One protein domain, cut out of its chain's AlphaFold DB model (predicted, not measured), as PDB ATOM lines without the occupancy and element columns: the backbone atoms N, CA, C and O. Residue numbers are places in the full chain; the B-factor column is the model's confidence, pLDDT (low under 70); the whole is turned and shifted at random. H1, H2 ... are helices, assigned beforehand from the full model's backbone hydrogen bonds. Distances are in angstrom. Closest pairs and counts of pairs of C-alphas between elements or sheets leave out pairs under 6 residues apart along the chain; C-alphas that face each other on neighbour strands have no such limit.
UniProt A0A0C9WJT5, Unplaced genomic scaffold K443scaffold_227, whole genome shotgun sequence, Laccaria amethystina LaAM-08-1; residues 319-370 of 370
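AT A GLANCE: This is residues 319 to 370 of the 370 residues of an uncharacterized protein of Laccaria amethystina LaAM-08-1 (UniProt A0A0C9WJT5). A helical hairpin of H1 and H2 makes a flat slab, with the short helix H3 folded back on the second half of H2, on the side away from H1. The long helix H2 is the middle one of the three. The printed part has 52 residues with three named helices, H1, H2, H3 in chain order, and no named strand, an all-helix class. It is only just compact, close to loose, with a radius of gyration of the C-alphas of 11.6 A, and spans 32 by 23 by 11 A.

IN THESE COORDINATES: H1, residues 319 to 332, begins at C-alpha 319 (-4.967, 8.443, -13.167) and is 19.8 A long. H2, residues 338 to 355, is 25.6 A long. H3, residues 360 to 368, ends at C-alpha 368 (-16.981, -10.268, -11.803).

HOW THE PARTS SIT: H1 and H2 touch as a hairpin, opposite ways at a shallow tilt of 21 degrees; their closest C-alphas, of Arg 322 and Arg 348, are 6.1 A apart. H2 touches H3 with residues 346 to 354 alone, the closest C-alphas being those of Leu 353 and Ala 363, 5.7 A apart. These two run opposite ways at a steep tilt of 47 degrees. H1 and H3 are apart. In H1, H2 and H3 every O i to N i+4 pair is within hydrogen-bond range.

THE WHOLE: The C-alphas farthest apart, of His 335 and Gly 357, are 33.1 A apart. The printed part has no cut, and both links are tight. No printed residue is under 70 in pLDDT.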
ATOM      1  N   GLY A 319      -6.042   8.413 -12.178       95.00
ATOM      2  CA  GLY A 319      -4.967   8.443 -13.167       95.00
ATOM      3  C   GLY A 319      -3.618   8.045 -12.565       95.00
ATOM      4  O   GLY A 319      -2.979   7.119 -13.069       95.00
ATOM      5  N   ASP A 320      -3.240   8.652 -11.441       95.38
ATOM      6  CA  ASP A 320      -1.968   8.387 -10.758       95.38
ATOM      7  C   ASP A 320      -1.897   6.943 -10.261       95.38
ATOM      8  O   ASP A 320      -0.882   6.267 -10.434       95.38
ATOM      9  N   LEU A 321      -3.002   6.424  -9.710       94.88
ATOM     10  CA  LEU A 321      -3.083   5.027  -9.280       94.88
ATOM     11  C   LEU A 321      -2.872   4.067 -10.460       94.88
ATOM     12  O   LEU A 321      -2.147   3.075 -10.348       94.88
ATOM     13  N   ARG A 322      -3.464   4.362 -11.622       95.69
ATOM     14  CA  ARG A 322      -3.272   3.560 -12.837       95.69
ATOM     15  C   ARG A 322      -1.821   3.588 -13.311       95.69
ATOM     16  O   ARG A 322      -1.303   2.550 -13.739       95.69
ATOM     17  N   GLU A 323      -1.170   4.747 -13.273       96.75
ATOM     18  CA  GLU A 323       0.246   4.862 -13.621       96.75
ATOM     19  C   GLU A 323       1.127   4.099 -12.637       96.75
ATOM     20  O   GLU A 323       1.978   3.314 -13.064       96.75
ATOM     21  N   GLN A 324       0.854   4.224 -11.340       96.19
ATOM     22  CA  GLN A 324       1.548   3.491 -10.291       96.19
ATOM     23  C   GLN A 324       1.450   1.979 -10.518       96.19
ATOM     24  O   GLN A 324       2.486   1.328 -10.661       96.19
ATOM     25  N   ILE A 325       0.242   1.430 -10.700       96.38
ATOM     26  CA  ILE A 325       0.037  -0.002 -10.983       96.38
ATOM     27  C   ILE A 325       0.795  -0.435 -12.249       96.38
ATOM     28  O   ILE A 325       1.405  -1.504 -12.289       96.38
ATOM     29  N   LYS A 326       0.805   0.398 -13.297       96.94
ATOM     30  CA  LYS A 326       1.549   0.117 -14.536       96.94
ATOM     31  C   LYS A 326       3.059   0.075 -14.290       96.94
ATOM     32  O   LYS A 326       3.737  -0.787 -14.854       96.94
ATOM     33  N   THR A 327       3.591   0.989 -13.477       97.12
ATOM     34  CA  THR A 327       5.014   0.988 -13.112       97.12
ATOM     35  C   THR A 327       5.375  -0.201 -12.228       97.12
ATOM     36  O   THR A 327       6.405  -0.824 -12.485       97.12
ATOM     37  N   ASP A 328       4.524  -0.569 -11.270       95.69
ATOM     38  CA  ASP A 328       4.732  -1.715 -10.384       95.69
ATOM     39  C   ASP A 328       4.713  -3.029 -11.159       95.69
ATOM     40  O   ASP A 328       5.649  -3.815 -11.035       95.69
ATOM     41  N   LEU A 329       3.739  -3.231 -12.051       96.00
ATOM     42  CA  LEU A 329       3.737  -4.391 -12.942       96.00
ATOM     43  C   LEU A 329       5.004  -4.414 -13.808       96.00
ATOM     44  O   LEU A 329       5.670  -5.438 -13.898       96.00
ATOM     45  N   LYS A 330       5.416  -3.292 -14.408       96.25
ATOM     46  CA  LYS A 330       6.621  -3.277 -15.257       96.25
ATOM     47  C   LYS A 330       7.892  -3.615 -14.468       96.25
ATOM     48  O   LYS A 330       8.702  -4.404 -14.948       96.25
ATOM     49  N   LYS A 331       8.065  -3.022 -13.284       96.50
ATOM     50  CA  LYS A 331       9.275  -3.163 -12.459       96.50
ATOM     51  C   LYS A 331       9.330  -4.497 -11.718       96.50
ATOM     52  O   LYS A 331      10.400  -5.082 -11.623       96.50
ATOM     53  N   LYS A 332       8.196  -4.969 -11.198       94.44
ATOM     54  CA  LYS A 332       8.145  -6.074 -10.235       94.44
ATOM     55  C   LYS A 332       7.528  -7.361 -10.786       94.44
ATOM     56  O   LYS A 332       7.567  -8.357 -10.075       94.44
ATOM     57  N   HIS A 333       7.014  -7.411 -12.026       93.94
ATOM     58  CA  HIS A 333       6.348  -8.630 -12.535       93.94
ATOM     59  C   HIS A 333       7.187  -9.912 -12.435       93.94
ATOM     60  O   HIS A 333       6.607 -10.985 -12.345       93.94
ATOM     61  N   ALA A 334       8.520  -9.819 -12.467       96.38
ATOM     62  CA  ALA A 334       9.399 -10.983 -12.363       96.38
ATOM     63  C   ALA A 334       9.467 -11.571 -10.942       96.38
ATOM     64  O   ALA A 334       9.767 -12.750 -10.788       96.38
ATOM     65  N   HIS A 335       9.203 -10.757  -9.917       96.81
ATOM     66  CA  HIS A 335       9.350 -11.130  -8.508       96.81
ATOM     67  C   HIS A 335       8.011 -11.276  -7.781       96.81
ATOM     68  O   HIS A 335       7.969 -11.825  -6.684       96.81
ATOM     69  N   LEU A 336       6.921 -10.768  -8.361       95.62
ATOM     70  CA  LEU A 336       5.603 -10.861  -7.750       95.62
ATOM     71  C   LEU A 336       5.012 -12.263  -7.957       95.62
ATOM     72  O   LEU A 336       5.020 -12.766  -9.085       95.62
ATOM     73  N   PRO A 337       4.438 -12.884  -6.912       97.69
ATOM     74  CA  PRO A 337       3.649 -14.092  -7.078       97.69
ATOM     75  C   PRO A 337       2.433 -13.809  -7.967       97.69
ATOM     76  O   PRO A 337       1.890 -12.699  -7.999       97.69
ATOM     77  N   LEU A 338       1.967 -14.841  -8.670       96.62
ATOM     78  CA  LEU A 338       0.857 -14.727  -9.618       96.62
ATOM     79  C   LEU A 338      -0.421 -14.161  -8.973       96.62
ATOM     80  O   LEU A 338      -1.146 -13.408  -9.618       96.62
ATOM     81  N   SER A 339      -0.670 -14.463  -7.696       97.00
ATOM     82  CA  SER A 339      -1.794 -13.910  -6.930       97.00
ATOM     83  C   SER A 339      -1.756 -12.378  -6.863       97.00
ATOM     84  O   SER A 339      -2.756 -11.727  -7.156       97.00
ATOM     85  N   GLN A 340      -0.594 -11.794  -6.566       96.38
ATOM     86  CA  GLN A 340      -0.412 -10.340  -6.514       96.38
ATOM     87  C   GLN A 340      -0.493  -9.709  -7.908       96.38
ATOM     88  O   GLN A 340      -1.065  -8.632  -8.069       96.38
ATOM     89  N   ILE A 341       0.016 -10.391  -8.940       96.75
ATOM     90  CA  ILE A 341      -0.148  -9.942 -10.331       96.75
ATOM     91  C   ILE A 341      -1.636  -9.886 -10.695       96.75
ATOM     92  O   ILE A 341      -2.086  -8.893 -11.269       96.75
ATOM     93  N   ASN A 342      -2.413 -10.906 -10.321       95.81
ATOM     94  CA  ASN A 342      -3.855 -10.939 -10.558       95.81
ATOM     95  C   ASN A 342      -4.581  -9.818  -9.805       95.81
ATOM     96  O   ASN A 342      -5.400  -9.124 -10.404       95.81
ATOM     97  N   GLN A 343      -4.236  -9.566  -8.540       96.31
ATOM     98  CA  GLN A 343      -4.787  -8.444  -7.768       96.31
ATOM     99  C   GLN A 343      -4.505  -7.092  -8.441       96.31
ATOM    100  O   GLN A 343      -5.419  -6.290  -8.636       96.31
ATOM    101  N   LEU A 344      -3.263  -6.849  -8.875       96.50
ATOM    102  CA  LEU A 344      -2.899  -5.623  -9.593       96.50
ATOM    103  C   LEU A 344      -3.631  -5.495 -10.935       96.50
ATOM    104  O   LEU A 344      -3.996  -4.392 -11.342       96.50
ATOM    105  N   MET A 345      -3.874  -6.609 -11.626       96.38
ATOM    106  CA  MET A 345      -4.665  -6.626 -12.856       96.38
ATOM    107  C   MET A 345      -6.137  -6.279 -12.599       96.38
ATOM    108  O   MET A 345      -6.697  -5.475 -13.347       96.38
ATOM    109  N   ILE A 346      -6.736  -6.801 -11.526       96.62
ATOM    110  CA  ILE A 346      -8.102  -6.462 -11.104       96.62
ATOM    111  C   ILE A 346      -8.199  -4.971 -10.768       96.62
ATOM    112  O   ILE A 346      -9.047  -4.273 -11.323       96.62
ATOM    113  N   LEU A 347      -7.280  -4.446  -9.951       96.31
ATOM    114  CA  LEU A 347      -7.233  -3.020  -9.612       96.31
ATOM    115  C   LEU A 347      -7.052  -2.144 -10.856       96.31
ATOM    116  O   LEU A 347      -7.688  -1.101 -11.002       96.31
ATOM    117  N   ARG A 348      -6.230  -2.577 -11.814       96.06
ATOM    118  CA  ARG A 348      -6.073  -1.876 -13.091       96.06
ATOM    119  C   ARG A 348      -7.371  -1.844 -13.903       96.06
ATOM    120  O   ARG A 348      -7.670  -0.825 -14.521       96.06
ATOM    121  N   ASN A 349      -8.128  -2.936 -13.943       96.75
ATOM    122  CA  ASN A 349      -9.421  -2.965 -14.628       96.75
ATOM    123  C   ASN A 349     -10.430  -2.062 -13.918       96.75
ATOM    124  O   ASN A 349     -11.087  -1.251 -14.569       96.75
ATOM    125  N   PHE A 350     -10.459  -2.124 -12.590       97.12
ATOM    126  CA  PHE A 350     -11.324  -1.300 -11.760       97.12
ATOM    127  C   PHE A 350     -11.056   0.196 -11.947       97.12
ATOM    128  O   PHE A 350     -11.976   0.959 -12.230       97.12
ATOM    129  N   THR A 351      -9.792   0.619 -11.893       95.81
ATOM    130  CA  THR A 351      -9.405   2.018 -12.145       95.81
ATOM    131  C   THR A 351      -9.789   2.481 -13.549       95.81
ATOM    132  O   THR A 351     -10.316   3.580 -13.699       95.81
ATOM    133  N   ASN A 352      -9.611   1.648 -14.582       95.69
ATOM    134  CA  ASN A 352     -10.053   1.996 -15.937       95.69
ATOM    135  C   ASN A 352     -11.576   2.176 -16.027       95.69
ATOM    136  O   ASN A 352     -12.025   3.064 -16.744       95.69
ATOM    137  N   LEU A 353     -12.363   1.351 -15.332       96.31
ATOM    138  CA  LEU A 353     -13.823   1.482 -15.299       96.31
ATOM    139  C   LEU A 353     -14.251   2.744 -14.542       96.31
ATOM    140  O   LEU A 353     -15.073   3.504 -15.044       96.31
ATOM    141  N   ARG A 354     -13.623   3.046 -13.402       95.50
ATOM    142  CA  ARG A 354     -13.865   4.298 -12.665       95.50
ATOM    143  C   ARG A 354     -13.545   5.534 -13.504       95.50
ATOM    144  O   ARG A 354     -14.343   6.463 -13.531       95.50
ATOM    145  N   MET A 355     -12.435   5.527 -14.246       94.69
ATOM    146  CA  MET A 355     -12.093   6.623 -15.165       94.69
ATOM    147  C   MET A 355     -13.067   6.756 -16.346       94.69
ATOM    148  O   MET A 355     -13.174   7.834 -16.916       94.69
ATOM    149  N   LYS A 356     -13.780   5.686 -16.716       95.62
ATOM    150  CA  LYS A 356     -14.852   5.726 -17.723       95.62
ATOM    151  C   LYS A 356     -16.192   6.232 -17.169       95.62
ATOM    152  O   LYS A 356     -17.152   6.291 -17.924       95.62
ATOM    153  N   GLY A 357     -16.268   6.562 -15.878       95.00
ATOM    154  CA  GLY A 357     -17.485   7.059 -15.233       95.00
ATOM    155  C   GLY A 357     -18.347   5.985 -14.566       95.00
ATOM    156  O   GLY A 357     -19.375   6.324 -13.991       95.00
ATOM    157  N   PHE A 358     -17.932   4.713 -14.569       95.88
ATOM    158  CA  PHE A 358     -18.701   3.656 -13.907       95.88
ATOM    159  C   PHE A 358     -18.729   3.860 -12.386       95.88
ATOM    160  O   PHE A 358     -17.715   4.192 -11.749       95.88
ATOM    161  N   GLY A 359     -19.887   3.607 -11.775       93.56
ATOM    162  CA  GLY A 359     -20.029   3.553 -10.320       93.56
ATOM    163  C   GLY A 359     -19.147   2.458  -9.699       93.56
ATOM    164  O   GLY A 359     -18.733   1.521 -10.376       93.56
ATOM    165  N   ARG A 360     -18.850   2.540  -8.391       94.00
ATOM    166  CA  ARG A 360     -18.050   1.513  -7.680       94.00
ATOM    167  C   ARG A 360     -18.675   0.118  -7.807       94.00
ATOM    168  O   ARG A 360     -17.973  -0.837  -8.129       94.00
ATOM    169  N   ILE A 361     -19.983   0.022  -7.572       95.19
ATOM    170  CA  ILE A 361     -20.736  -1.239  -7.620       95.19
ATOM    171  C   ILE A 361     -20.796  -1.788  -9.047       95.19
ATOM    172  O   ILE A 361     -20.537  -2.967  -9.273       95.19
ATOM    173  N   GLU A 362     -21.075  -0.923 -10.019       95.94
ATOM    174  CA  GLU A 362     -21.176  -1.305 -11.426       95.94
ATOM    175  C   GLU A 362     -19.832  -1.791 -11.980       95.94
ATOM    176  O   GLU A 362     -19.758  -2.860 -12.581       95.94
ATOM    177  N   ALA A 363     -18.746  -1.072 -11.680       95.62
ATOM    178  CA  ALA A 363     -17.399  -1.483 -12.051       95.62
ATOM    179  C   ALA A 363     -17.017  -2.838 -11.432       95.62
ATOM    180  O   ALA A 363     -16.388  -3.662 -12.093       95.62
ATOM    181  N   SER A 364     -17.408  -3.093 -10.179       95.25
ATOM    182  CA  SER A 364     -17.172  -4.386  -9.527       95.25
ATOM    183  C   SER A 364     -17.961  -5.515 -10.192       95.25
ATOM    184  O   SER A 364     -17.410  -6.589 -10.426       95.25
ATOM    185  N   ARG A 365     -19.236  -5.273 -10.525       96.81
ATOM    186  CA  ARG A 365     -20.093  -6.244 -11.219       96.81
ATOM    187  C   ARG A 365     -19.532  -6.593 -12.596       96.81
ATOM    188  O   ARG A 365     -19.512  -7.761 -12.965       96.81
ATOM    189  N   GLU A 366     -19.037  -5.599 -13.325       96.62
ATOM    190  CA  GLU A 366     -18.465  -5.799 -14.656       96.62
ATOM    191  C   GLU A 366     -17.154  -6.596 -14.628       96.62
ATOM    192  O   GLU A 366     -16.892  -7.385 -15.531       96.62
ATOM    193  N   ILE A 367     -16.340  -6.448 -13.577       95.19
ATOM    194  CA  ILE A 367     -15.147  -7.286 -13.386       95.19
ATOM    195  C   ILE A 367     -15.532  -8.721 -13.043       95.19
ATOM    196  O   ILE A 367     -14.909  -9.637 -13.560       95.19
ATOM    197  N   ALA A 368     -16.547  -8.928 -12.201       95.00
ATOM    198  CA  ALA A 368     -16.981 -10.268 -11.803       95.00
ATOM    199  C   ALA A 368     -17.549 -11.101 -12.969       95.00
ATOM    200  O   ALA A 368     -17.582 -12.323 -12.880       95.00
ATOM    201  N   ARG A 369     -17.993 -10.453 -14.056       95.62
ATOM    202  CA  ARG A 369     -18.437 -11.128 -15.287       95.62
ATOM    203  C   ARG A 369     -17.290 -11.636 -16.171       95.62
ATOM    204  O   ARG A 369     -17.558 -12.431 -17.069       95.62
ATOM    205  N   GLN A 370     -16.064 -11.136 -15.987       89.38
ATOM    206  CA  GLN A 370     -14.882 -11.485 -16.794       89.38
ATOM    207  C   GLN A 370     -14.147 -12.684 -16.209       89.38
ATOM    208  O   GLN A 370     -13.659 -13.501 -17.026       89.38
TER     209      GLN A 370